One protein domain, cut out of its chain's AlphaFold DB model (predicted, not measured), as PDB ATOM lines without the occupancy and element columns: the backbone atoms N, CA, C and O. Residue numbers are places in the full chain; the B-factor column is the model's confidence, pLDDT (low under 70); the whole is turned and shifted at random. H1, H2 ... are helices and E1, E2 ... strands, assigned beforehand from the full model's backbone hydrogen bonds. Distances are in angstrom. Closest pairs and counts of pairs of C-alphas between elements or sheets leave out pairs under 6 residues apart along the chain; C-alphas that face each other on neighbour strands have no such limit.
ATOM      1  N   SER A   4     -47.943  52.814 -36.300       52.06
ATOM      2  CA  SER A   4     -47.247  52.854 -37.591       52.06
ATOM      3  C   SER A   4     -46.438  54.139 -37.788       52.06
ATOM      4  O   SER A   4     -45.333  54.092 -38.315       52.06
ATOM      5  N   LYS A   5     -46.947  55.290 -37.320       56.16
ATOM      6  CA  LYS A   5     -46.214  56.565 -37.372       56.16
ATOM      7  C   LYS A   5     -45.038  56.591 -36.387       56.16
ATOM      8  O   LYS A   5     -43.991  57.121 -36.736       56.16
ATOM      9  N   ARG A   6     -45.169  55.986 -35.192       58.47
ATOM     10  CA  ARG A   6     -44.029  55.786 -34.268       58.47
ATOM     11  C   ARG A   6     -42.970  54.879 -34.890       58.47
ATOM     12  O   ARG A   6     -41.802  55.227 -34.867       58.47
ATOM     13  N   PHE A   7     -43.374  53.768 -35.500       54.69
ATOM     14  CA  PHE A   7     -42.453  52.836 -36.152       54.69
ATOM     15  C   PHE A   7     -41.696  53.443 -37.340       54.69
ATOM     16  O   PHE A   7     -40.499  53.215 -37.489       54.69
ATOM     17  N   LEU A   8     -42.369  54.239 -38.176       54.94
ATOM     18  CA  LEU A   8     -41.713  54.946 -39.278       54.94
ATOM     19  C   LEU A   8     -40.722  56.001 -38.766       54.94
ATOM     20  O   LEU A   8     -39.613  56.066 -39.274       54.94
ATOM     21  N   ALA A   9     -41.057  56.725 -37.694       54.69
ATOM     22  CA  ALA A   9     -40.104  57.618 -37.031       54.69
ATOM     23  C   ALA A   9     -38.921  56.858 -36.390       54.69
ATOM     24  O   ALA A   9     -37.817  57.392 -36.294       54.69
ATOM     25  N   LEU A  10     -39.124  55.600 -35.972       54.88
ATOM     26  CA  LEU A  10     -38.080  54.714 -35.435       54.88
ATOM     27  C   LEU A  10     -37.126  54.174 -36.493       54.88
ATOM     28  O   LEU A  10     -35.925  54.117 -36.244       54.88
ATOM     29  N   ARG A  11     -37.643  53.849 -37.686       53.78
ATOM     30  CA  ARG A  11     -36.819  53.536 -38.866       53.78
ATOM     31  C   ARG A  11     -35.813  54.638 -39.192       53.78
ATOM     32  O   ARG A  11     -34.786  54.344 -39.790       53.78
ATOM     33  N   GLU A  12     -36.126  55.876 -38.824       52.28
ATOM     34  CA  GLU A  12     -35.290  57.051 -39.068       52.28
ATOM     35  C   GLU A  12     -34.418  57.441 -37.859       52.28
ATOM     36  O   GLU A  12     -33.508  58.249 -38.013       52.28
ATOM     37  N   THR A  13     -34.652  56.894 -36.654       55.03
ATOM     38  CA  THR A  13     -33.959  57.351 -35.426       55.03
ATOM     39  C   THR A  13     -32.802  56.476 -34.957       55.03
ATOM     40  O   THR A  13     -32.016  56.952 -34.134       55.03
ATOM     41  N   PHE A  14     -32.637  55.253 -35.476       60.41
ATOM     42  CA  PHE A  14     -31.416  54.478 -35.255       60.41
ATOM     43  C   PHE A  14     -31.078  53.570 -36.457       60.41
ATOM     44  O   PHE A  14     -31.955  52.850 -36.934       60.41
ATOM     45  N   PRO A  15     -29.834  53.598 -36.955       70.88
ATOM     46  CA  PRO A  15     -29.355  52.728 -38.029       70.88
ATOM     47  C   PRO A  15     -29.552  51.249 -37.722       70.88
ATOM     48  O   PRO A  15     -29.536  50.814 -36.571       70.88
ATOM     49  N   TYR A  16     -29.702  50.467 -38.780       81.62
ATOM     50  CA  TYR A  16     -30.131  49.079 -38.692       81.62
ATOM     51  C   TYR A  16     -29.076  48.148 -38.075       81.62
ATOM     52  O   TYR A  16     -29.448  47.090 -37.560       81.62
ATOM     53  N   ALA A  17     -27.799  48.542 -38.060       89.50
ATOM     54  CA  ALA A  17     -26.774  47.854 -37.286       89.50
ATOM     55  C   ALA A  17     -25.613  48.753 -36.839       89.50
ATOM     56  O   ALA A  17     -25.314  49.782 -37.441       89.50
ATOM     57  N   ILE A  18     -24.929  48.304 -35.787       92.06
ATOM     58  CA  ILE A  18     -23.594  48.749 -35.380       92.06
ATOM     59  C   ILE A  18     -22.617  47.685 -35.886       92.06
ATOM     60  O   ILE A  18     -22.731  46.537 -35.464       92.06
ATOM     61  N   LYS A  19     -21.686  48.014 -36.785       93.31
ATOM     62  CA  LYS A  19     -20.784  47.028 -37.412       93.31
ATOM     63  C   LYS A  19     -19.328  47.474 -37.376       93.31
ATOM     64  O   LYS A  19     -19.031  48.653 -37.551       93.31
ATOM     65  N   MET A  20     -18.431  46.513 -37.166       93.06
ATOM     66  CA  MET A  20     -16.994  46.714 -37.283       93.06
ATOM     67  C   MET A  20     -16.569  46.560 -38.745       93.06
ATOM     68  O   MET A  20     -16.790  45.513 -39.358       93.06
ATOM     69  N   ILE A  21     -15.937  47.596 -39.288       91.00
ATOM     70  CA  ILE A  21     -15.387  47.645 -40.645       91.00
ATOM     71  C   ILE A  21     -13.977  48.221 -40.524       91.00
ATOM     72  O   ILE A  21     -13.791  49.277 -39.924       91.00
ATOM     73  N   ASP A  22     -12.975  47.489 -41.009       89.62
ATOM     74  CA  ASP A  22     -11.561  47.892 -40.965       89.62
ATOM     75  C   ASP A  22     -11.079  48.352 -39.572       89.62
ATOM     76  O   ASP A  22     -10.353  49.332 -39.418       89.62
ATOM     77  N   GLY A  23     -11.517  47.639 -38.526       88.38
ATOM     78  CA  GLY A  23     -11.141  47.904 -37.131       88.38
ATOM     79  C   GLY A  23     -11.874  49.075 -36.469       88.38
ATOM     80  O   GLY A  23     -11.598  49.379 -35.311       88.38
ATOM     81  N   LYS A  24     -12.821  49.708 -37.166       91.19
ATOM     82  CA  LYS A  24     -13.596  50.851 -36.676       91.19
ATOM     83  C   LYS A  24     -15.079  50.524 -36.630       91.19
ATOM     84  O   LYS A  24     -15.569  49.711 -37.414       91.19
ATOM     85  N   TRP A  25     -15.799  51.149 -35.705       92.88
ATOM     86  CA  TRP A  25     -17.232  50.932 -35.553       92.88
ATOM     87  C   TRP A  25     -18.029  51.976 -36.307       92.88
ATOM     88  O   TRP A  25     -17.779  53.171 -36.188       92.88
ATOM     89  N   TYR A  26     -19.032  51.513 -37.037       92.00
ATOM     90  CA  TYR A  26     -19.932  52.365 -37.787       92.00
ATOM     91  C   TYR A  26     -21.365  51.977 -37.524       92.00
ATOM     92  O   TYR A  26     -21.684  50.841 -37.165       92.00
ATOM     93  N   LEU A  27     -22.228  52.939 -37.777       89.94
ATOM     94  CA  LEU A  27     -23.625  52.680 -37.973       89.94
ATOM     95  C   LEU A  27     -23.891  52.440 -39.454       89.94
ATOM     96  O   LEU A  27     -23.532  53.262 -40.300       89.94
ATOM     97  N   ILE A  28     -24.534  51.315 -39.741       88.00
ATOM     98  CA  ILE A  28     -24.897  50.910 -41.092       88.00
ATOM     99  C   ILE A  28     -26.405  50.811 -41.243       88.00
ATOM    100  O   ILE A  28     -27.138  50.499 -40.295       88.00
ATOM    101  N   ASP A  29     -26.871  51.084 -42.451       85.56
ATOM    102  CA  ASP A  29     -28.271  50.974 -42.792       85.56
ATOM    103  C   ASP A  29     -28.645  49.552 -43.288       85.56
ATOM    104  O   ASP A  29     -27.855  48.607 -43.231       85.56
ATOM    105  N   ARG A  30     -29.881  49.374 -43.767       76.88
ATOM    106  CA  ARG A  30     -30.379  48.091 -44.295       76.88
ATOM    107  C   ARG A  30     -29.810  47.732 -45.673       76.88
ATOM    108  O   ARG A  30     -29.957  46.588 -46.093       76.88
ATOM    109  N   GLY A  31     -29.257  48.708 -46.389       80.56
ATOM    110  CA  GLY A  31     -28.504  48.544 -47.627       80.56
ATOM    111  C   GLY A  31     -27.019  48.268 -47.394       80.56
ATOM    112  O   GLY A  31     -26.289  48.137 -48.369       80.56
ATOM    113  N   TYR A  32     -26.585  48.121 -46.132       83.06
ATOM    114  CA  TYR A  32     -25.179  48.007 -45.726       83.06
ATOM    115  C   TYR A  32     -24.362  49.284 -45.986       83.06
ATOM    116  O   TYR A  32     -23.132  49.242 -45.981       83.06
ATOM    117  N   GLU A  33     -25.024  50.426 -46.164       88.81
ATOM    118  CA  GLU A  33     -24.362  51.716 -46.330       88.81
ATOM    119  C   GLU A  33     -23.975  52.291 -44.966       88.81
ATOM    120  O   GLU A  33     -24.750  52.246 -44.009       88.81
ATOM    121  N   ILE A  34     -22.766  52.845 -44.867       90.81
ATOM    122  CA  ILE A  34     -22.308  53.556 -43.670       90.81
ATOM    123  C   ILE A  34     -23.022  54.905 -43.611       90.81
ATOM    124  O   ILE A  34     -22.867  55.730 -44.509       90.81
ATOM    125  N   ILE A  35     -23.762  55.151 -42.529       89.12
ATOM    126  CA  ILE A  35     -24.545  56.385 -42.349       89.12
ATOM    127  C   ILE A  35     -24.079  57.236 -41.166       89.12
ATOM    128  O   ILE A  35     -24.749  58.184 -40.758       89.12
ATOM    129  N   SER A  36     -22.921  56.912 -40.596       88.31
ATOM    130  CA  SER A  36     -22.297  57.690 -39.532       88.31
ATOM    131  C   SER A  36     -20.818  57.918 -39.787       88.31
ATOM    132  O   SER A  36     -20.180  57.239 -40.588       88.31
ATOM    133  N   LYS A  37     -20.244  58.832 -39.004       88.50
ATOM    134  CA  LYS A  37     -18.801  58.828 -38.757       88.50
ATOM    135  C   LYS A  37     -18.414  57.593 -37.934       88.50
ATOM    136  O   LYS A  37     -19.281  56.915 -37.378       88.50
ATOM    137  N   GLU A  38     -17.119  57.313 -37.878       91.12
ATOM    138  CA  GLU A  38     -16.579  56.276 -37.002       91.12
ATOM    139  C   GLU A  38     -16.901  56.562 -35.529       91.12
ATOM    140  O   GLU A  38     -16.901  57.713 -35.086       91.12
ATOM    141  N   PHE A  39     -17.163  55.497 -34.780       87.38
ATOM    142  CA  PHE A  39     -17.314  55.511 -33.334       87.38
ATOM    143  C   PHE A  39     -16.119  54.832 -32.679       87.38
ATOM    144  O   PHE A  39     -15.685  53.758 -33.103       87.38
ATOM    145  N   ASP A  40     -15.649  55.430 -31.588       84.75
ATOM    146  CA  ASP A  40     -14.770  54.758 -30.642       84.75
ATOM    147  C   ASP A  40     -15.630  54.071 -29.572       84.75
ATOM    148  O   ASP A  40     -16.199  54.714 -28.685       84.75
ATOM    149  N   ILE A  41     -15.806  52.755 -29.710       86.81
ATOM    150  CA  ILE A  41     -16.642  51.954 -28.815       86.81
ATOM    151  C   ILE A  41     -15.752  50.997 -28.030       86.81
ATOM    152  O   ILE A  41     -15.192  50.046 -28.576       86.81
ATOM    153  N   SER A  42     -15.683  51.207 -26.717       89.38
ATOM    154  CA  SER A  42     -15.002  50.284 -25.813       89.38
ATOM    155  C   SER A  42     -15.730  48.937 -25.719       89.38
ATOM    156  O   SER A  42     -16.952  48.849 -25.874       89.38
ATOM    157  N   SER A  43     -15.001  47.875 -25.363       87.38
ATOM    158  CA  SER A  43     -15.584  46.543 -25.135       87.38
ATOM    159  C   SER A  43     -16.717  46.562 -24.101       87.38
ATOM    160  O   SER A  43     -17.695  45.833 -24.240       87.38
ATOM    161  N   ALA A  44     -16.630  47.429 -23.087       90.44
ATOM    162  CA  ALA A  44     -17.680  47.584 -22.083       90.44
ATOM    163  C   ALA A  44     -18.976  48.158 -22.681       90.44
ATOM    164  O   ALA A  44     -20.055  47.628 -22.410       90.44
ATOM    165  N   LYS A  45     -18.875  49.195 -23.530       91.94
ATOM    166  CA  LYS A  45     -20.029  49.765 -24.247       91.94
ATOM    167  C   LYS A  45     -20.645  48.724 -25.188       91.94
ATOM    168  O   LYS A  45     -21.860  48.551 -25.178       91.94
ATOM    169  N   LEU A  46     -19.824  47.952 -25.909       91.00
ATOM    170  CA  LEU A  46     -20.308  46.856 -26.764       91.00
ATOM    171  C   LEU A  46     -21.105  45.806 -25.987       91.00
ATOM    172  O   LEU A  46     -22.182  45.423 -26.432       91.00
ATOM    173  N   ILE A  47     -20.622  45.379 -24.816       91.88
ATOM    174  CA  ILE A  47     -21.325  44.403 -23.968       91.88
ATOM    175  C   ILE A  47     -22.664  44.960 -23.459       91.88
ATOM    176  O   ILE A  47     -23.644  44.227 -23.333       91.88
ATOM    177  N   GLN A  48     -22.741  46.254 -23.140       93.50
ATOM    178  CA  GLN A  48     -24.012  46.864 -22.738       93.50
ATOM    179  C   GLN A  48     -25.012  46.882 -23.896       93.50
ATOM    180  O   GLN A  48     -26.165  46.489 -23.720       93.50
ATOM    181  N   ILE A  49     -24.560  47.285 -25.084       92.44
ATOM    182  CA  ILE A  49     -25.392  47.321 -26.288       92.44
ATOM    183  C   ILE A  49     -25.851  45.909 -26.668       92.44
ATOM    184  O   ILE A  49     -27.025  45.720 -26.984       92.44
ATOM    185  N   SER A  50     -24.974  44.906 -26.576       92.62
ATOM    186  CA  SER A  50     -25.309  43.516 -26.900       92.62
ATOM    187  C   SER A  50     -26.406  42.970 -25.982       92.62
ATOM    188  O   SER A  50     -27.374  42.398 -26.468       92.62
ATOM    189  N   LYS A  51     -26.337  43.250 -24.674       93.81
ATOM    190  CA  LYS A  51     -27.383  42.870 -23.707       93.81
ATOM    191  C   LYS A  51     -28.738  43.516 -23.993       93.81
ATOM    192  O   LYS A  51     -29.772  42.936 -23.668       93.81
ATOM    193  N   ILE A  52     -28.755  44.736 -24.538       92.00
ATOM    194  CA  ILE A  52     -30.001  45.378 -24.981       92.00
ATOM    195  C   ILE A  52     -30.505  44.676 -26.246       92.00
ATOM    196  O   ILE A  52     -31.678  44.318 -26.312       92.00
ATOM    197  N   ALA A  53     -29.618  44.420 -27.211       89.81
ATOM    198  CA  ALA A  53     -29.954  43.751 -28.463       89.81
ATOM    199  C   ALA A  53     -30.532  42.342 -28.253       89.81
ATOM    200  O   ALA A  53     -31.534  42.015 -28.875       89.81
ATOM    201  N   GLU A  54     -29.982  41.545 -27.333       90.50
ATOM    202  CA  GLU A  54     -30.485  40.200 -26.992       90.50
ATOM    203  C   GLU A  54     -31.932  40.193 -26.489       90.50
ATOM    204  O   GLU A  54     -32.643  39.205 -26.648       90.50
ATOM    205  N   LYS A  55     -32.382  41.294 -25.878       89.69
ATOM    206  CA  LYS A  55     -33.760  41.433 -25.385       89.69
ATOM    207  C   LYS A  55     -34.729  41.883 -26.471       89.69
ATOM    208  O   LYS A  55     -35.943  41.800 -26.283       89.69
ATOM    209  N   LEU A  56     -34.221  42.403 -27.585       87.12
ATOM    210  CA  LEU A  56     -35.050  42.802 -28.706       87.12
ATOM    211  C   LEU A  56     -35.339  41.565 -29.548       87.12
ATOM    212  O   LEU A  56     -34.431  40.965 -30.104       87.12
ATOM    213  N   ASP A  57     -36.622  41.245 -29.732       82.81
ATOM    214  CA  ASP A  57     -37.031  40.203 -30.687       82.81
ATOM    215  C   ASP A  57     -36.457  40.429 -32.111       82.81
ATOM    216  O   ASP A  57     -36.335  39.478 -32.872       82.81
ATOM    217  N   GLY A  58     -36.107  41.667 -32.489       80.31
ATOM    218  CA  GLY A  58     -35.442  42.014 -33.754       80.31
ATOM    219  C   GLY A  58     -33.908  42.027 -33.727       80.31
ATOM    220  O   GLY A  58     -33.291  42.422 -34.720       80.31
ATOM    221  N   GLY A  59     -33.304  41.680 -32.590       87.81
ATOM    222  CA  GLY A  59     -31.872  41.755 -32.333       87.81
ATOM    223  C   GLY A  59     -31.100  40.546 -32.859       87.81
ATOM    224  O   GLY A  59     -31.561  39.408 -32.765       87.81
ATOM    225  N   TYR A  60     -29.904  40.776 -33.397       88.75
ATOM    226  CA  TYR A  60     -28.950  39.719 -33.737       88.75
ATOM    227  C   TYR A  60     -27.515  40.186 -33.496       88.75
ATOM    228  O   TYR A  60     -27.130  41.269 -33.932       88.75
ATOM    229  N   ILE A  61     -26.719  39.364 -32.814       91.81
ATOM    230  CA  ILE A  61     -25.301  39.635 -32.566       91.81
ATOM    231  C   ILE A  61     -24.478  38.784 -33.528       91.81
ATOM    232  O   ILE A  61     -24.534  37.558 -33.502       91.81
ATOM    233  N   GLU A  62     -23.698  39.454 -34.365       91.25
ATOM    234  CA  GLU A  62     -22.737  38.850 -35.276       91.25
ATOM    235  C   GLU A  62     -21.382  38.740 -34.564       91.25
ATOM    236  O   GLU A  62     -20.886  39.713 -33.982       91.25
ATOM    237  N   GLN A  63     -20.781  37.552 -34.607       92.50
ATOM    238  CA  GLN A  63     -19.470  37.282 -34.024       92.50
ATOM    239  C   GLN A  63     -18.518  36.729 -35.085       92.50
ATOM    240  O   GLN A  63     -18.906  35.918 -35.925       92.50
ATOM    241  N   LYS A  64     -17.253  37.147 -35.029       90.12
ATOM    242  CA  LYS A  64     -16.162  36.629 -35.859       90.12
ATOM    243  C   LYS A  64     -14.949  36.392 -34.966       90.12
ATOM    244  O   LYS A  64     -14.467  37.334 -34.343       90.12
ATOM    245  N   ASN A  65     -14.453  35.154 -34.919       89.56
ATOM    246  CA  ASN A  65     -13.341  34.742 -34.048       89.56
ATOM    247  C   ASN A  65     -13.574  35.140 -32.574       89.56
ATOM    248  O   ASN A  65     -12.752  35.841 -31.985       89.56
ATOM    249  N   ASP A  66     -14.741  34.784 -32.028       86.50
ATOM    250  CA  ASP A  66     -15.172  35.064 -30.645       86.50
ATOM    251  C   ASP A  66     -15.253  36.551 -30.254       86.50
ATOM    252  O   ASP A  66     -15.410  36.903 -29.083       86.50
ATOM    253  N   LYS A  67     -15.181  37.457 -31.235       88.12
ATOM    254  CA  LYS A  67     -15.350  38.899 -31.041       88.12
ATOM    255  C   LYS A  67     -16.625  39.373 -31.715       88.12
ATOM    256  O   LYS A  67     -16.929  38.964 -32.835       88.12
ATOM    257  N   ILE A  68     -17.347  40.274 -31.049       92.00
ATOM    258  CA  ILE A  68     -18.506  40.950 -31.641       92.00
ATOM    259  C   ILE A  68     -18.014  41.749 -32.851       92.00
ATOM    260  O   ILE A  68     -17.157  42.622 -32.716       92.00
ATOM    261  N   SER A  69     -18.555  41.436 -34.024       92.56
ATOM    262  CA  SER A  69     -18.282  42.130 -35.286       92.56
ATOM    263  C   SER A  69     -19.480  42.949 -35.764       92.56
ATOM    264  O   SER A  69     -19.313  43.845 -36.592       92.56
ATOM    265  N   GLY A  70     -20.674  42.686 -35.231       92.19
ATOM    266  CA  GLY A  70     -21.876  43.437 -35.560       92.19
ATOM    267  C   GLY A  70     -23.024  43.212 -34.581       92.19
ATOM    268  O   GLY A  70     -23.127  42.164 -33.949       92.19
ATOM    269  N   ILE A  71     -23.899  44.204 -34.460       92.25
ATOM    270  CA  ILE A  71     -25.145  44.136 -33.697       92.25
ATOM    271  C   ILE A  71     -26.253  44.704 -34.580       92.25
ATOM    272  O   ILE A  71     -26.213  45.874 -34.951       92.25
ATOM    273  N   TRP A  72     -27.223  43.864 -34.919       88.31
ATOM    274  CA  TRP A  72     -28.294  44.117 -35.877       88.31
ATOM    275  C   TRP A  72     -29.638  44.253 -35.169       88.31
ATOM    276  O   TRP A  72     -29.913  43.502 -34.237       88.31
ATOM    277  N   PHE A  73     -30.493  45.167 -35.635       82.31
ATOM    278  CA  PHE A  73     -31.761  45.519 -34.972       82.31
ATOM    279  C   PHE A  73     -33.007  45.318 -35.849       82.31
ATOM    280  O   PHE A  73     -34.044  45.938 -35.605       82.31
ATOM    281  N   TYR A  74     -32.923  44.499 -36.904       75.12
ATOM    282  CA  TYR A  74     -33.989  44.405 -37.909       75.12
ATOM    283  C   TYR A  74     -34.195  43.023 -38.544       75.12
ATOM    284  O   TYR A  74     -34.700  42.930 -39.665       75.12
ATOM    285  N   ASN A  75     -33.815  41.947 -37.852       68.44
ATOM    286  CA  ASN A  75     -34.069  40.600 -38.369       68.44
ATOM    287  C   ASN A  75     -35.584  40.265 -38.370       68.44
ATOM    288  O   ASN A  75     -36.415  41.019 -37.854       68.44
ATOM    289  N   ASP A  76     -35.958  39.123 -38.953       64.00
ATOM    290  CA  ASP A  76     -37.357  38.680 -39.095       64.00
ATOM    291  C   ASP A  76     -38.166  38.658 -37.785       64.00
ATOM    292  O   ASP A  76     -39.397  38.781 -37.809       64.00
ATOM    293  N   GLY A  77     -37.502  38.546 -36.631       66.44
ATOM    294  CA  GLY A  77     -38.160  38.585 -35.330       66.44
ATOM    295  C   GLY A  77     -38.823  39.933 -35.031       66.44
ATOM    296  O   GLY A  77     -39.892  39.963 -34.417       66.44
ATOM    297  N   LEU A  78     -38.318  41.038 -35.597       72.69
ATOM    298  CA  LEU A  78     -38.922  42.361 -35.434       72.69
ATOM    299  C   LEU A  78     -40.334  42.427 -36.030       72.69
ATOM    300  O   LEU A  78     -41.250  42.957 -35.403       72.69
ATOM    301  N   ARG A  79     -40.544  41.852 -37.223       70.75
ATOM    302  CA  ARG A  79     -41.863  41.853 -37.886       70.75
ATOM    303  C   ARG A  79     -42.917  41.144 -37.044       70.75
ATOM    304  O   ARG A  79     -44.044  41.623 -36.943       70.75
ATOM    305  N   LYS A  80     -42.541  40.023 -36.425       70.38
ATOM    306  CA  LYS A  80     -43.415  39.252 -35.532       70.38
ATOM    307  C   LYS A  80     -43.646  39.968 -34.203       70.38
ATOM    308  O   LYS A  80     -44.711  39.823 -33.623       70.38
ATOM    309  N   ALA A  81     -42.681  40.746 -33.723       75.56
ATOM    310  CA  ALA A  81     -42.781  41.446 -32.449       75.56
ATOM    311  C   ALA A  81     -43.592  42.744 -32.514       75.56
ATOM    312  O   ALA A  81     -44.238  43.100 -31.534       75.56
ATOM    313  N   ILE A  82     -43.649  43.417 -33.668       72.50
ATOM    314  CA  ILE A  82     -44.471  44.627 -33.860       72.50
ATOM    315  C   ILE A  82     -45.969  44.358 -33.624       72.50
ATOM    316  O   ILE A  82     -46.703  45.275 -33.255       72.50
ATOM    317  N   SER A  83     -46.436  43.116 -33.798       74.75
ATOM    318  CA  SER A  83     -47.821  42.738 -33.484       74.75
ATOM    319  C   SER A  83     -48.085  42.597 -31.977       74.75
ATOM    320  O   SER A  83     -49.244  42.615 -31.558       74.75
ATOM    321  N   LYS A  84     -47.038  42.502 -31.142       83.44
ATOM    322  CA  LYS A  84     -47.159  42.462 -29.681       83.44
ATOM    323  C   LYS A  84     -47.480  43.863 -29.151       83.44
ATOM    324  O   LYS A  84     -46.810  44.853 -29.455       83.44
ATOM    325  N   LYS A  85     -48.503  43.955 -28.299       84.50
ATOM    326  CA  LYS A  85     -48.906  45.212 -27.651       84.50
ATOM    327  C   LYS A  85     -47.742  45.796 -26.836       84.50
ATOM    328  O   LYS A  85     -47.149  45.096 -26.025       84.50
ATOM    329  N   GLY A  86     -47.435  47.079 -27.039       81.44
ATOM    330  CA  GLY A  86     -46.398  47.809 -26.290       81.44
ATOM    331  C   GLY A  86     -44.955  47.581 -26.758       81.44
ATOM    332  O   GLY A  86     -44.067  48.324 -26.350       81.44
ATOM    333  N   TYR A  87     -44.705  46.627 -27.663       83.31
ATOM    334  CA  TYR A  87     -43.346  46.314 -28.111       83.31
ATOM    335  C   TYR A  87     -42.671  47.480 -28.841       83.31
ATOM    336  O   TYR A  87     -41.480  47.703 -28.674       83.31
ATOM    337  N   LEU A  88     -43.424  48.266 -29.613       78.44
ATOM    338  CA  LEU A  88     -42.880  49.446 -30.291       78.44
ATOM    339  C   LEU A  88     -42.325  50.489 -29.316       78.44
ATOM    340  O   LEU A  88     -41.313  51.117 -29.620       78.44
ATOM    341  N   ASP A  89     -42.963  50.667 -28.159       82.25
ATOM    342  CA  ASP A  89     -42.496  51.612 -27.142       82.25
ATOM    343  C   ASP A  89     -41.231  51.070 -26.461       82.25
ATOM    344  O   ASP A  89     -40.232  51.783 -26.382       82.25
ATOM    345  N   PHE A  90     -41.217  49.781 -26.109       85.38
ATOM    346  CA  PHE A  90     -40.025  49.092 -25.599       85.38
ATOM    347  C   PHE A  90     -38.838  49.142 -26.580       85.38
ATOM    348  O   PHE A  90     -37.703  49.433 -26.198       85.38
ATOM    349  N   PHE A  91     -39.098  48.894 -27.866       84.12
ATOM    350  CA  PHE A  91     -38.098  48.963 -28.928       84.12
ATOM    351  C   PHE A  91     -37.556  50.391 -29.082       84.12
ATOM    352  O   PHE A  91     -36.345  50.588 -29.158       84.12
ATOM    353  N   SER A  92     -38.440  51.396 -29.049       79.94
ATOM    354  CA  SER A  92     -38.055  52.815 -29.082       79.94
ATOM    355  C   SER A  92     -37.114  53.192 -27.947       79.94
ATOM    356  O   SER A  92     -36.116  53.876 -28.165       79.94
ATOM    357  N   GLU A  93     -37.461  52.783 -26.730       85.81
ATOM    358  CA  GLU A  93     -36.686  53.071 -25.531       85.81
ATOM    359  C   GLU A  93     -35.307  52.415 -25.608       85.81
ATOM    360  O   GLU A  93     -34.297  53.089 -25.423       85.81
ATOM    361  N   SER A  94     -35.264  51.150 -26.024       88.38
ATOM    362  CA  SER A  94     -34.021  50.399 -26.214       88.38
ATOM    363  C   SER A  94     -33.074  51.087 -27.204       88.38
ATOM    364  O   SER A  94     -31.892  51.260 -26.907       88.38
ATOM    365  N   LEU A  95     -33.584  51.552 -28.353       84.38
ATOM    366  CA  LEU A  95     -32.773  52.285 -29.334       84.38
ATOM    367  C   LEU A  95     -32.253  53.622 -28.791       84.38
ATOM    368  O   LEU A  95     -31.098  53.979 -29.029       84.38
ATOM    369  N   ARG A  96     -33.068  54.359 -28.026       83.62
ATOM    370  CA  ARG A  96     -32.631  55.609 -27.380       83.62
ATOM    371  C   ARG A  96     -31.523  55.360 -26.362       83.62
ATOM    372  O   ARG A  96     -30.559  56.123 -26.326       83.62
ATOM    373  N   THR A  97     -31.628  54.293 -25.574       89.31
ATOM    374  CA  THR A  97     -30.580  53.898 -24.628       89.31
ATOM    375  C   THR A  97     -29.281  53.567 -25.355       89.31
ATOM    376  O   THR A  97     -28.230  54.073 -24.970       89.31
ATOM    377  N   ILE A  98     -29.337  52.787 -26.440       89.06
ATOM    378  CA  ILE A  98     -28.149  52.457 -27.245       89.06
ATOM    379  C   ILE A  98     -27.508  53.728 -27.805       89.06
ATOM    380  O   ILE A  98     -26.294  53.900 -27.688       89.06
ATOM    381  N   LYS A  99     -28.308  54.647 -28.355       85.50
ATOM    382  CA  LYS A  99     -27.815  55.945 -28.831       85.50
ATOM    383  C   LYS A  99     -27.072  56.709 -27.738       85.50
ATOM    384  O   LYS A  99     -25.953  57.155 -27.960       85.50
ATOM    385  N   SER A 100     -27.663  56.794 -26.547       88.06
ATOM    386  CA  SER A 100     -27.030  57.453 -25.405       88.06
ATOM    387  C   SER A 100     -25.709  56.789 -25.003       88.06
ATOM    388  O   SER A 100     -24.787  57.497 -24.611       88.06
ATOM    389  N   ILE A 101     -25.595  55.460 -25.095       90.00
ATOM    390  CA  ILE A 101     -24.342  54.740 -24.814       90.00
ATOM    391  C   ILE A 101     -23.268  55.106 -25.846       90.00
ATOM    392  O   ILE A 101     -22.134  55.391 -25.464       90.00
ATOM    393  N   LEU A 102     -23.617  55.138 -27.137       85.44
ATOM    394  CA  LEU A 102     -22.682  55.518 -28.203       85.44
ATOM    395  C   LEU A 102     -22.200  56.969 -28.086       85.44
ATOM    396  O   LEU A 102     -21.036  57.245 -28.354       85.44
ATOM    397  N   GLU A 103     -23.087  57.886 -27.702       84.31
ATOM    398  CA  GLU A 103     -22.789  59.322 -27.621       84.31
ATOM    399  C   GLU A 103     -22.166  59.740 -26.279       84.31
ATOM    400  O   GLU A 103     -21.553  60.806 -26.187       84.31
ATOM    401  N   SER A 104     -22.299  58.915 -25.233       83.12
ATOM    402  CA  SER A 104     -21.609  59.139 -23.960       83.12
ATOM    403  C   SER A 104     -20.094  59.086 -24.162       83.12
ATOM    404  O   SER A 104     -19.600  58.179 -24.834       83.12
TER     405      SER A 104
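This is residues 4 to 104 of the 105 residues of an uncharacterized protein of Chryseobacterium bovis DSM 19482 (UniProt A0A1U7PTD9). Picture a slab of four antiparallel strands with helix H2 packed slantwise over one face, and the long helix H4 side by side with H2, running the opposite way and reaching past the end of the sheet. Beyond that end of the strands lie two short helices, H1 and H3, both off the sheet, while residues 29 to 42 make a long loop from the edge strand E2 to H2. The printed part has 101 residues with four named helices and four named strands, in the order H1, E1, E2, H2, E3, E4, H3, H4. The sheet runs E2, E1, E4, E3, antiparallel throughout, and the class is mixed, helices and strands. The whole is compact, with a radius of gyration of the C-alphas of 13.0 A and spans of 38 by 26 by 25 A.

Start with H1, residues 4 to 11, which is not on the sheet. It only just touches H4, residues 87 to 103, with 3 pairs of C-alphas within 8 A. Look for the closest C-alphas at Leu 10 and Ser 92, 6.6 A apart; H4 touches H1 with residues 88 to 92 alone. The two helices run the same way at a shallow tilt of 24 degrees. Next come E1, residues 17 to 21, and E2, residues 24 to 28, an antiparallel hairpin in which N 19 and O 26 are 2.9 A apart, within hydrogen-bond range. On the other side of E1 is E4, residues 67 to 72, also antiparallel; here N 18 and O 71 are 2.9 A apart. E4 in turn forms a hairpin with E3, residues 60 to 64, where N 62 and O 70 are 2.8 A apart. E2 and E3 are the edge strands. H2, residues 43 to 55, is on the sheet at a height over the sheet of 9.5 A, over E4 and E3. It runs slantwise to the strands, at 44 degrees to E4 on the local plane, and with H2 on one face the domain has two layers, a sheet and a helix over it. The closest C-alphas of H2 and E4 are those of Ser 50 and Ile 71, 6.8 A apart. H2 touches H4, opposite ways at a shallow tilt of 5 degrees, with the C-alphas of Ile 49 and Ile 98 closest at 5.9 A. H3, residues 76 to 81, is close to H4 but not clearly touching it; the closest C-alphas, of Ala 81 and Tyr 87, are 6.5 A apart. H1 and H3 are apart. In H1 and H4 every O i to N i+4 pair is within hydrogen-bond range; in H2 it is 8 of 9 and in H3 1 of 2.

Find C-alpha 4 at (-47.247, 52.854, -37.591), where H1 begins; it ends at residue 11. E1 at residues 17 to 21 and E2 at 24 to 28 follow. Then find C-alpha 43 at (-15.584, 46.543, -25.135); from there H2 runs 18.9 A to C-alpha 55. E3, residues 60 to 64, spans 13.3 A, and E4, residues 67 to 72, 14.8 A. H3 takes residues 76 to 81, and H4 runs 24.3 A from residue 87 to C-alpha 103 at (-22.789, 59.322, -27.621).

The two C-alphas farthest apart, those of Asp 22 and Lys 85, are 39.7 A apart. The printed part has no cut. The link from E2 to H2, with 14 residues, is long; the other links are tight. The mean pLDDT of the printed part is 82.5, and the model's confidence is under 70 at residues 4 to 14 and 75 to 77.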